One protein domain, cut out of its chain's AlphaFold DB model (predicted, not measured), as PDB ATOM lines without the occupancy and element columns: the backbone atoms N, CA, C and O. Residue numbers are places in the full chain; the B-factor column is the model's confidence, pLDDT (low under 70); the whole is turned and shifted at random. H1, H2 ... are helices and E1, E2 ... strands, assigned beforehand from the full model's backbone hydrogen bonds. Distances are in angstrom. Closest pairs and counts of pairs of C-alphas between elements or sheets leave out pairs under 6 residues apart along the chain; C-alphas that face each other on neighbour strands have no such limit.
ATOM      1  N   GLY A 104      98.053 112.194 133.382       97.06
ATOM      2  CA  GLY A 104      98.372 113.618 133.322       97.06
ATOM      3  C   GLY A 104      97.151 114.500 133.576       97.06
ATOM      4  O   GLY A 104      96.108 114.332 132.942       97.06
ATOM      5  N   ASN A 105      97.305 115.444 134.503       98.12
ATOM      6  CA  ASN A 105      96.341 116.492 134.816       98.12
ATOM      7  C   ASN A 105      97.104 117.798 135.101       98.12
ATOM      8  O   ASN A 105      98.060 117.798 135.878       98.12
ATOM      9  N   LYS A 106      96.722 118.887 134.423       97.56
ATOM     10  CA  LYS A 106      97.459 120.159 134.437       97.56
ATOM     11  C   LYS A 106      97.302 120.881 135.768       97.56
ATOM     12  O   LYS A 106      98.279 121.384 136.320       97.56
ATOM     13  N   GLU A 107      96.082 120.911 136.288       97.38
ATOM     14  CA  GLU A 107      95.739 121.557 137.550       97.38
ATOM     15  C   GLU A 107      96.417 120.842 138.724       97.38
ATOM     16  O   GLU A 107      97.021 121.492 139.573       97.38
ATOM     17  N   GLU A 108      96.406 119.507 138.722       97.88
ATOM     18  CA  GLU A 108      97.090 118.680 139.717       97.88
ATOM     19  C   GLU A 108      98.606 118.903 139.690       97.88
ATOM     20  O   GLU A 108      99.221 119.033 140.743       97.88
ATOM     21  N   LEU A 109      99.213 119.004 138.502       97.88
ATOM     22  CA  LEU A 109     100.642 119.301 138.368       97.88
ATOM     23  C   LEU A 109     100.997 120.677 138.948       97.88
ATOM     24  O   LEU A 109     102.029 120.820 139.605       97.88
ATOM     25  N   CYS A 110     100.151 121.685 138.718       97.19
ATOM     26  CA  CYS A 110     100.348 123.012 139.300       97.19
ATOM     27  C   CYS A 110     100.253 122.953 140.826       97.19
ATOM     28  O   CYS A 110     101.183 123.373 141.509       97.19
ATOM     29  N   GLN A 111      99.186 122.344 141.352       97.44
ATOM     30  CA  GLN A 111      98.990 122.168 142.792       97.44
ATOM     31  C   GLN A 111     100.125 121.370 143.438       97.44
ATOM     32  O   GLN A 111     100.512 121.652 144.570       97.44
ATOM     33  N   TYR A 112     100.672 120.378 142.735       97.62
ATOM     34  CA  TYR A 112     101.800 119.594 143.215       97.62
ATOM     35  C   TYR A 112     103.001 120.490 143.523       97.62
ATOM     36  O   TYR A 112     103.492 120.448 144.647       97.62
ATOM     37  N   PHE A 113     103.421 121.339 142.581       96.94
ATOM     38  CA  PHE A 113     104.552 122.247 142.787       96.94
ATOM     39  C   PHE A 113     104.221 123.429 143.705       96.94
ATOM     40  O   PHE A 113     105.085 123.884 144.448       96.94
ATOM     41  N   GLU A 114     102.978 123.915 143.703       95.62
ATOM     42  CA  GLU A 114     102.533 124.966 144.628       95.62
ATOM     43  C   GLU A 114     102.634 124.518 146.099       95.62
ATOM     44  O   GLU A 114     102.936 125.339 146.965       95.62
ATOM     45  N   ASN A 115     102.443 123.221 146.372       95.69
ATOM     46  CA  ASN A 115     102.427 122.662 147.728       95.69
ATOM     47  C   ASN A 115     103.682 121.857 148.108       95.69
ATOM     48  O   ASN A 115     103.873 121.554 149.285       95.69
ATOM     49  N   HIS A 116     104.533 121.491 147.147       94.00
ATOM     50  CA  HIS A 116     105.692 120.629 147.384       94.00
ATOM     51  C   HIS A 116     106.924 121.102 146.615       94.00
ATOM     52  O   HIS A 116     106.838 121.633 145.513       94.00
ATOM     53  N   SER A 117     108.101 120.813 147.165       92.94
ATOM     54  CA  SER A 117     109.395 121.104 146.540       92.94
ATOM     55  C   SER A 117     110.047 119.850 145.941       92.94
ATOM     56  O   SER A 117     111.272 119.712 145.970       92.94
ATOM     57  N   TYR A 118     109.250 118.912 145.431       95.69
ATOM     58  CA  TYR A 118     109.726 117.639 144.885       95.69
ATOM     59  C   TYR A 118     109.770 117.666 143.350       95.69
ATOM     60  O   TYR A 118     108.870 118.233 142.729       95.69
ATOM     61  N   PRO A 119     110.783 117.063 142.695       94.88
ATOM     62  CA  PRO A 119     110.789 116.905 141.243       94.88
ATOM     63  C   PRO A 119     109.682 115.942 140.797       94.88
ATOM     64  O   PRO A 119     109.167 115.154 141.590       94.88
ATOM     65  N   CYS A 120     109.325 115.969 139.518       95.88
ATOM     66  CA  CYS A 120     108.433 114.970 138.928       95.88
ATOM     67  C   CYS A 120     108.912 114.539 137.539       95.88
ATOM     68  O   CYS A 120     109.760 115.180 136.919       95.88
ATOM     69  N   GLY A 121     108.355 113.440 137.040       95.12
ATOM     70  CA  GLY A 121     108.517 113.016 135.654       95.12
ATOM     71  C   GLY A 121     107.225 113.165 134.878       95.12
ATOM     72  O   GLY A 121     106.161 112.889 135.419       95.12
ATOM     73  N   LEU A 122     107.285 113.553 133.609       94.62
ATOM     74  CA  LEU A 122     106.104 113.621 132.750       94.62
ATOM     75  C   LEU A 122     106.338 112.782 131.504       94.62
ATOM     76  O   LEU A 122     107.202 113.102 130.695       94.62
ATOM     77  N   GLY A 123     105.558 111.721 131.328       93.25
ATOM     78  CA  GLY A 123     105.470 111.036 130.043       93.25
ATOM     79  C   GLY A 123     104.665 111.897 129.075       93.25
ATOM     80  O   GLY A 123     103.585 112.365 129.431       93.25
ATOM     81  N   THR A 124     105.181 112.105 127.868       91.44
ATOM     82  CA  THR A 124     104.637 113.038 126.871       91.44
ATOM     83  C   THR A 124     104.677 112.457 125.463       91.44
ATOM     84  O   THR A 124     105.470 111.558 125.166       91.44
ATOM     85  N   PHE A 125     103.852 113.011 124.576       89.12
ATOM     86  CA  PHE A 125     103.875 112.719 123.140       89.12
ATOM     87  C   PHE A 125     104.689 113.732 122.324       89.12
ATOM     88  O   PHE A 125     104.437 113.913 121.136       89.12
ATOM     89  N   LEU A 126     105.712 114.355 122.927       83.12
ATOM     90  CA  LEU A 126     106.634 115.245 122.203       83.12
ATOM     91  C   LEU A 126     107.313 114.555 121.007       83.12
ATOM     92  O   LEU A 126     107.690 115.207 120.037       83.12
ATOM     93  N   THR A 127     107.451 113.226 121.051       81.19
ATOM     94  CA  THR A 127     107.923 112.422 119.919       81.19
ATOM     95  C   THR A 127     106.968 111.268 119.628       81.19
ATOM     96  O   THR A 127     106.237 110.807 120.504       81.19
ATOM     97  N   ARG A 128     107.038 110.716 118.406       77.50
ATOM     98  CA  ARG A 128     106.259 109.525 118.005       77.50
ATOM     99  C   ARG A 128     106.522 108.291 118.875       77.50
ATOM    100  O   ARG A 128     105.683 107.402 118.915       77.50
ATOM    101  N   LYS A 129     107.687 108.212 119.527       78.50
ATOM    102  CA  LYS A 129     108.067 107.095 120.408       78.50
ATOM    103  C   LYS A 129     107.722 107.361 121.879       78.50
ATOM    104  O   LYS A 129     108.011 106.520 122.722       78.50
ATOM    105  N   GLY A 130     107.113 108.508 122.181       82.38
ATOM    106  CA  GLY A 130     107.000 109.030 123.537       82.38
ATOM    107  C   GLY A 130     108.304 109.677 124.011       82.38
ATOM    108  O   GLY A 130     109.378 109.461 123.446       82.38
ATOM    109  N   HIS A 131     108.205 110.528 125.027       85.69
ATOM    110  CA  HIS A 131     109.342 111.205 125.656       85.69
ATOM    111  C   HIS A 131     109.037 111.476 127.123       85.69
ATOM    112  O   HIS A 131     107.895 111.797 127.452       85.69
ATOM    113  N   ILE A 132     110.034 111.358 127.998       88.62
ATOM    114  CA  ILE A 132     109.869 111.667 129.418       88.62
ATOM    115  C   ILE A 132     110.608 112.958 129.767       88.62
ATOM    116  O   ILE A 132     111.815 113.066 129.573       88.62
ATOM    117  N   ILE A 133     109.861 113.936 130.271       90.06
ATOM    118  CA  ILE A 133     110.372 115.234 130.712       90.06
ATOM    119  C   ILE A 133     110.672 115.158 132.208       90.06
ATOM    120  O   ILE A 133     109.897 114.577 132.974       90.06
ATOM    121  N   ARG A 134     111.765 115.791 132.637       90.56
ATOM    122  CA  ARG A 134     112.143 115.914 134.053       90.56
ATOM    123  C   ARG A 134     111.672 117.265 134.577       90.56
ATOM    124  O   ARG A 134     112.293 118.296 134.318       90.56
ATOM    125  N   GLY A 135     110.526 117.262 135.245       92.88
ATOM    126  CA  GLY A 135     109.882 118.452 135.786       92.88
ATOM    127  C   GLY A 135     110.587 118.951 137.044       92.88
ATOM    128  O   GLY A 135     110.722 118.218 138.025       92.88
ATOM    129  N   ILE A 136     111.000 120.218 137.016       92.56
ATOM    130  CA  ILE A 136     111.660 120.913 138.126       92.56
ATOM    131  C   ILE A 136     110.687 121.856 138.827       92.56
ATOM    132  O   ILE A 136     110.802 122.046 140.029       92.56
ATOM    133  N   GLY A 137     109.737 122.466 138.122       94.12
ATOM    134  CA  GLY A 137     108.812 123.390 138.769       94.12
ATOM    135  C   GLY A 137     107.842 124.072 137.827       94.12
ATOM    136  O   GLY A 137     107.904 123.872 136.618       94.12
ATOM    137  N   ILE A 138     106.987 124.923 138.384       95.94
ATOM    138  CA  ILE A 138     106.102 125.812 137.630       95.94
ATOM    139  C   ILE A 138     106.589 127.253 137.745       95.94
ATOM    140  O   ILE A 138     106.935 127.727 138.829       95.94
ATOM    141  N   VAL A 139     106.605 127.954 136.615       93.62
ATOM    142  CA  VAL A 139     106.844 129.396 136.537       93.62
ATOM    143  C   VAL A 139     105.590 130.062 135.994       93.62
ATOM    144  O   VAL A 139     105.074 129.654 134.958       93.62
ATOM    145  N   GLU A 140     105.124 131.096 136.680       94.50
ATOM    146  CA  GLU A 140     103.971 131.896 136.284       94.50
ATOM    147  C   GLU A 140     104.411 133.319 135.919       94.50
ATOM    148  O   GLU A 140     105.088 134.019 136.692       94.50
ATOM    149  N   THR A 141     104.059 133.742 134.708       92.75
ATOM    150  CA  THR A 141     104.292 135.098 134.203       92.75
ATOM    151  C   THR A 141     103.265 136.080 134.767       92.75
ATOM    152  O   THR A 141     102.276 135.705 135.388       92.75
ATOM    153  N   SER A 142     103.515 137.380 134.616       91.62
ATOM    154  CA  SER A 142     102.659 138.433 135.190       91.62
ATOM    155  C   SER A 142     101.234 138.470 134.628       91.62
ATOM    156  O   SER A 142     100.358 139.046 135.260       91.62
ATOM    157  N   ASP A 143     101.016 137.893 133.451       92.00
ATOM    158  CA  ASP A 143      99.716 137.732 132.791       92.00
ATOM    159  C   ASP A 143      99.003 136.416 133.170       92.00
ATOM    160  O   ASP A 143      97.960 136.103 132.604       92.00
ATOM    161  N   GLY A 144      99.544 135.649 134.126       92.00
ATOM    162  CA  GLY A 144      98.950 134.407 134.635       92.00
ATOM    163  C   GLY A 144      99.276 133.158 133.812       92.00
ATOM    164  O   GLY A 144      98.787 132.069 134.116       92.00
ATOM    165  N   LYS A 145     100.104 133.278 132.768       94.12
ATOM    166  CA  LYS A 145     100.501 132.135 131.946       94.12
ATOM    167  C   LYS A 145     101.514 131.255 132.688       94.12
ATOM    168  O   LYS A 145     102.500 131.737 133.247       94.12
ATOM    169  N   LYS A 146     101.261 129.942 132.705       95.50
ATOM    170  CA  LYS A 146     102.057 128.958 133.455       95.50
ATOM    171  C   LYS A 146     102.938 128.118 132.531       95.50
ATOM    172  O   LYS A 146     102.499 127.630 131.491       95.50
ATOM    173  N   TYR A 147     104.172 127.901 132.967       94.06
ATOM    174  CA  TYR A 147     105.180 127.122 132.266       94.06
ATOM    175  C   TYR A 147     105.748 126.036 133.175       94.06
ATOM    176  O   TYR A 147     106.056 126.296 134.338       94.06
ATOM    177  N   LEU A 148     105.956 124.836 132.635       94.00
ATOM    178  CA  LEU A 148     106.757 123.804 133.280       94.00
ATOM    179  C   LEU A 148     108.234 124.115 133.059       94.00
ATOM    180  O   LEU A 148     108.745 123.957 131.949       94.00
ATOM    181  N   LYS A 149     108.931 124.481 134.130       91.69
ATOM    182  CA  LYS A 149     110.388 124.476 134.160       91.69
ATOM    183  C   LYS A 149     110.867 123.033 134.238       91.69
ATOM    184  O   LYS A 149     110.521 122.305 135.170       91.69
ATOM    185  N   ALA A 150     111.665 122.624 133.265       89.06
ATOM    186  CA  ALA A 150     112.143 121.262 133.115       89.06
ATOM    187  C   ALA A 150     113.635 121.219 132.783       89.06
ATOM    188  O   ALA A 150     114.209 122.183 132.280       89.06
ATOM    189  N   SER A 151     114.243 120.073 133.063       82.69
ATOM    190  CA  SER A 151     115.582 119.717 132.604       82.69
ATOM    191  C   SER A 151     115.443 118.706 131.475       82.69
ATOM    192  O   SER A 151     115.165 117.530 131.713       82.69
ATOM    193  N   ASP A 152     115.620 119.145 130.233       78.06
ATOM    194  CA  ASP A 152     115.361 118.307 129.060       78.06
ATOM    195  C   ASP A 152     116.411 118.540 127.963       78.06
ATOM    196  O   ASP A 152     116.799 119.689 127.722       78.06
ATOM    197  N   PRO A 153     116.867 117.485 127.260       61.25
ATOM    198  CA  PRO A 153     117.678 117.645 126.055       61.25
ATOM    199  C   PRO A 153     116.965 118.366 124.894       61.25
ATOM    200  O   PRO A 153     117.633 118.711 123.924       61.25
ATOM    201  N   TYR A 154     115.645 118.592 124.944       53.91
ATOM    202  CA  TYR A 154     114.902 119.198 123.828       53.91
ATOM    203  C   TYR A 154     115.008 120.728 123.660       53.91
ATOM    204  O   TYR A 154     114.509 121.227 122.657       53.91
ATOM    205  N   GLY A 155     115.707 121.474 124.526       49.25
ATOM    206  CA  GLY A 155     115.973 122.906 124.292       49.25
ATOM    207  C   GLY A 155     114.716 123.802 124.209       49.25
ATOM    208  O   GLY A 155     113.593 123.379 124.485       49.25
ATOM    209  N   VAL A 156     114.900 125.090 123.890       39.25
ATOM    210  CA  VAL A 156     113.790 126.044 123.700       39.25
ATOM    211  C   VAL A 156     113.171 125.827 122.312       39.25
ATOM    212  O   VAL A 156     113.735 126.242 121.301       39.25
ATOM    213  N   GLY A 157     111.991 125.202 122.261       46.19
ATOM    214  CA  GLY A 157     111.235 124.949 121.026       46.19
ATOM    215  C   GLY A 157     111.513 123.578 120.376       46.19
ATOM    216  O   GLY A 157     112.389 122.845 120.812       46.19
ATOM    217  N   PRO A 158     110.779 123.189 119.313       38.94
ATOM    218  CA  PRO A 158     110.794 121.834 118.735       38.94
ATOM    219  C   PRO A 158     112.067 121.479 117.935       38.94
ATOM    220  O   PRO A 158     112.048 120.565 117.107       38.94
ATOM    221  N   ARG A 159     113.174 122.204 118.123       37.88
ATOM    222  CA  ARG A 159     114.439 121.970 117.416       37.88
ATOM    223  C   ARG A 159     115.519 121.563 118.409       37.88
ATOM    224  O   ARG A 159     115.801 122.282 119.355       37.88
ATOM    225  N   TYR A 160     116.142 120.424 118.116       41.56
ATOM    226  CA  TYR A 160     117.320 119.885 118.792       41.56
ATOM    227  C   TYR A 160     118.503 120.841 118.566       41.56
ATOM    228  O   TYR A 160     119.239 120.719 117.587       41.56
ATOM    229  N   ILE A 161     118.636 121.858 119.412       39.94
ATOM    230  CA  ILE A 161     119.779 122.768 119.409       39.94
ATOM    231  C   ILE A 161     120.375 122.667 120.808       39.94
ATOM    232  O   ILE A 161     119.831 123.244 121.741       39.94
ATOM    233  N   ASP A 162     121.462 121.896 120.893       41.03
ATOM    234  CA  ASP A 162     122.378 121.695 122.025       41.03
ATOM    235  C   ASP A 162     122.302 120.309 122.735       41.03
ATOM    236  O   ASP A 162     121.369 120.023 123.489       41.03
ATOM    237  N   PRO A 163     123.307 119.426 122.532       40.09
ATOM    238  CA  PRO A 163     123.421 118.133 123.214       40.09
ATOM    239  C   PRO A 163     123.749 118.220 124.720       40.09
ATOM    240  O   PRO A 163     123.772 117.175 125.377       40.09
ATOM    241  N   TYR A 164     123.992 119.412 125.278       41.53
ATOM    242  CA  TYR A 164     124.333 119.615 126.692       41.53
ATOM    243  C   TYR A 164     123.134 119.846 127.615       41.53
ATOM    244  O   TYR A 164     123.336 119.890 128.823       41.53
ATOM    245  N   GLY A 165     121.912 119.913 127.077       49.34
ATOM    246  CA  GLY A 165     120.684 119.958 127.861       49.34
ATOM    247  C   GLY A 165     120.453 121.264 128.602       49.34
ATOM    248  O   GLY A 165     121.322 121.820 129.271       49.34
ATOM    249  N   HIS A 166     119.240 121.780 128.484       63.59
ATOM    250  CA  HIS A 166     118.925 123.100 128.999       63.59
ATOM    251  C   HIS A 166     117.838 123.019 130.063       63.59
ATOM    252  O   HIS A 166     116.914 122.205 129.997       63.59
ATOM    253  N   LEU A 167     117.946 123.918 131.043       73.38
ATOM    254  CA  LEU A 167     116.773 124.382 131.764       73.38
ATOM    255  C   LEU A 167     115.858 125.047 130.741       73.38
ATOM    256  O   LEU A 167     116.215 126.070 130.157       73.38
ATOM    257  N   ILE A 168     114.694 124.458 130.527       80.12
ATOM    258  CA  ILE A 168     113.717 124.928 129.551       80.12
ATOM    259  C   ILE A 168     112.375 125.147 130.222       80.12
ATOM    260  O   ILE A 168     112.097 124.593 131.283       80.12
ATOM    261  N   ASN A 169     111.547 125.963 129.583       87.12
ATOM    262  CA  ASN A 169     110.197 126.245 130.030       87.12
ATOM    263  C   ASN A 169     109.233 125.789 128.936       87.12
ATOM    264  O   ASN A 169     109.194 126.393 127.864       87.12
ATOM    265  N   TYR A 170     108.475 124.728 129.198       89.81
ATOM    266  CA  TYR A 170     107.372 124.324 128.334       89.81
ATOM    267  C   TYR A 170     106.132 125.118 128.700       89.81
ATOM    268  O   TYR A 170     105.758 125.167 129.870       89.81
ATOM    269  N   ASP A 171     105.475 125.704 127.710       92.44
ATOM    270  CA  ASP A 171     104.112 126.194 127.879       92.44
ATOM    271  C   ASP A 171     103.214 125.022 128.308       92.44
ATOM    272  O   ASP A 171     103.169 123.991 127.630       92.44
ATOM    273  N   LEU A 172     102.547 125.140 129.462       94.25
ATOM    274  CA  LEU A 172     101.723 124.049 129.980       94.25
ATOM    275  C   LEU A 172     100.517 123.759 129.089       94.25
ATOM    276  O   LEU A 172     100.153 122.594 128.934       94.25
ATOM    277  N   ASP A 173      99.895 124.781 128.507       94.00
ATOM    278  CA  ASP A 173      98.707 124.591 127.682       94.00
ATOM    279  C   ASP A 173      99.073 123.864 126.387       94.00
ATOM    280  O   ASP A 173      98.414 122.890 126.011       94.00
ATOM    281  N   GLU A 174     100.176 124.259 125.749       93.12
ATOM    282  CA  GLU A 174     100.691 123.563 124.568       93.12
ATOM    283  C   GLU A 174     101.128 122.131 124.903       93.12
ATOM    284  O   GLU A 174     100.783 121.192 124.180       93.12
ATOM    285  N   LEU A 175     101.837 121.934 126.019       92.38
ATOM    286  CA  LEU A 175     102.318 120.617 126.435       92.38
ATOM    287  C   LEU A 175     101.167 119.634 126.683       92.38
ATOM    288  O   LEU A 175     101.201 118.496 126.209       92.38
ATOM    289  N   PHE A 176     100.128 120.073 127.395       94.94
ATOM    290  CA  PHE A 176      98.952 119.247 127.655       94.94
ATOM    291  C   PHE A 176      98.077 119.053 126.414       94.94
ATOM    292  O   PHE A 176      97.478 117.986 126.278       94.94
ATOM    293  N   THR A 177      98.067 120.013 125.483       94.12
ATOM    294  CA  THR A 177      97.426 119.858 124.166       94.12
ATOM    295  C   THR A 177      98.132 118.796 123.318       94.12
ATOM    296  O   THR A 177      97.463 117.969 122.701       94.12
ATOM    297  N   MET A 178      99.472 118.764 123.315       90.62
ATOM    298  CA  MET A 178     100.247 117.698 122.655       90.62
ATOM    299  C   MET A 178     100.024 116.330 123.311       90.62
ATOM    300  O   MET A 178     100.024 115.301 122.636       90.62
ATOM    301  N   GLY A 179      99.805 116.328 124.624       93.06
ATOM    302  CA  GLY A 179      99.364 115.172 125.384       93.06
ATOM    303  C   GLY A 179     100.394 114.706 126.405       93.06
ATOM    304  O   GLY A 179     101.536 114.363 126.086       93.06
ATOM    305  N   VAL A 180      99.927 114.632 127.650       96.19
ATOM    306  CA  VAL A 180     100.664 114.123 128.809       96.19
ATOM    307  C   VAL A 180      99.914 112.894 129.334       96.19
ATOM    308  O   VAL A 180      99.006 113.027 130.155       96.19
ATOM    309  N   PRO A 181     100.210 111.677 128.843       95.31
ATOM    310  CA  PRO A 181      99.512 110.470 129.285       95.31
ATOM    311  C   PRO A 181      99.729 110.156 130.768       95.31
ATOM    312  O   PRO A 181      98.824 109.621 131.413       95.31
ATOM    313  N   SER A 182     100.900 110.481 131.323       96.38
ATOM    314  CA  SER A 182     101.220 110.146 132.710       96.38
ATOM    315  C   SER A 182     102.191 111.112 133.366       96.38
ATOM    316  O   SER A 182     103.103 111.611 132.712       96.38
ATOM    317  N   ILE A 183     102.048 111.281 134.677       97.38
ATOM    318  CA  ILE A 183     102.967 112.026 135.537       97.38
ATOM    319  C   ILE A 183     103.426 111.107 136.674       97.38
ATOM    320  O   ILE A 183     102.647 110.309 137.194       97.38
ATOM    321  N   PHE A 184     104.702 111.203 137.022       97.56
ATOM    322  CA  PHE A 184     105.387 110.474 138.081       97.56
ATOM    323  C   PHE A 184     105.690 111.469 139.198       97.56
ATOM    324  O   PHE A 184     106.664 112.217 139.114       97.56
ATOM    325  N   TYR A 185     104.825 111.514 140.206       97.69
ATOM    326  CA  TYR A 185     104.981 112.403 141.354       97.69
ATOM    327  C   TYR A 185     105.852 111.739 142.410       97.69
ATOM    328  O   TYR A 185     105.601 110.585 142.761       97.69
ATOM    329  N   LEU A 186     106.854 112.459 142.910       97.56
ATOM    330  CA  LEU A 186     107.589 112.053 144.099       97.56
ATOM    331  C   LEU A 186     106.820 112.565 145.325       97.56
ATOM    332  O   LEU A 186     106.557 113.757 145.456       97.56
ATOM    333  N   GLU A 187     106.432 111.655 146.206       95.00
ATOM    334  CA  GLU A 187     105.628 111.925 147.400       95.00
ATOM    335  C   GLU A 187     106.345 111.365 148.646       95.00
ATOM    336  O   GLU A 187     107.198 110.478 148.523       95.00
ATOM    337  N   LEU A 188     105.990 111.888 149.826       91.81
ATOM    338  CA  LEU A 188     106.280 111.281 151.135       91.81
ATOM    339  C   LEU A 188     105.190 110.274 151.547       91.81
ATOM    340  O   LEU A 188     104.087 110.300 150.945       91.81
TER     341      LEU A 188
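AT A GLANCE: This is residues 104 to 188 of the 188 residues of an uncharacterized protein of Leptospira interrogans serovar Australis str. 200703203 (UniProt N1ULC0). A strongly twisted sheet of five strands, with the long strand E2 bending in its middle, curls round helix H1. The short helix H2 sits beside the strands, with one end by E3 and the other by E1, and a long loop, residues 153 to 165, joins E3 to E4. The printed part has 85 residues, in the order H1 E1 E2 E3 E4 H2 E5; the sheet runs E4 E3 E2 E1 E5, antiparallel throughout, and the class is mixed, helices and strands. The whole is compact, with a radius of gyration of the C-alphas of 12.3 A, and its spans are 33 by 29 by 24 A.

IN THESE COORDINATES: Find C-alpha 106 at (97.459, 120.159, 134.437); from there H1, residues 106 to 115, runs 14.4 A. E1 follows at residues 120 to 124, 12.8 A. E2, residues 131 to 140, is the longest strand; start at C-alpha 131, (109.342, 111.205, 125.656), and go 23.9 A to C-alpha 140, passing a bend of 71 degrees at residue 136. E3, residues 146 to 152, is 17.6 A long, and E4, residues 166 to 171, 15.2 A. H2, residues 172 to 178, is 9.8 A long. E5, residues 182 to 187, runs 15.4 A and ends at C-alpha 187, (105.628, 111.925, 147.400).

HOW THE PARTS SIT: E1 to E4 form a meander, each strand the antiparallel neighbour of the one before. In the hairpin of E1 and E2 look at N 122 and O 133, 2.9 A apart; in that of E2 and E3, at N 147 and O 139, 2.8 A; in that of E3 and E4, at N 150 and O 168, 2.8 A. Edge strand E5 is antiparallel to E1, at 175 degrees, with N 121 and O 184 2.9 A apart. H1 is on the sheet, its closest C-alphas to E2 being Phe 113 and Gly 137, 6.0 A apart. H2 is on the sheet too, at the sheet's level, with a height over the sheet of 2.9 A; the C-alphas of Tyr 147 in E3 and Leu 172 are the closest pair, 5.2 A apart. H1 and H2 are close but not clearly touching, the C-alphas of Lys 106 and Phe 176 being closest at 7.0 A. In H1 and H2 every O i to N i+4 pair is within hydrogen-bond range. E4 and E5 are apart.

THE WHOLE: The C-alphas farthest apart are those of Ile 161 and Leu 188, 36.3 A. The printed part has no cut and ends at the chain's last residue, 188. The link from E3 to E4 is long, 13 residues. The model's pLDDT averages 84.6 over the printed part and is under 70 at residues 153 to 166.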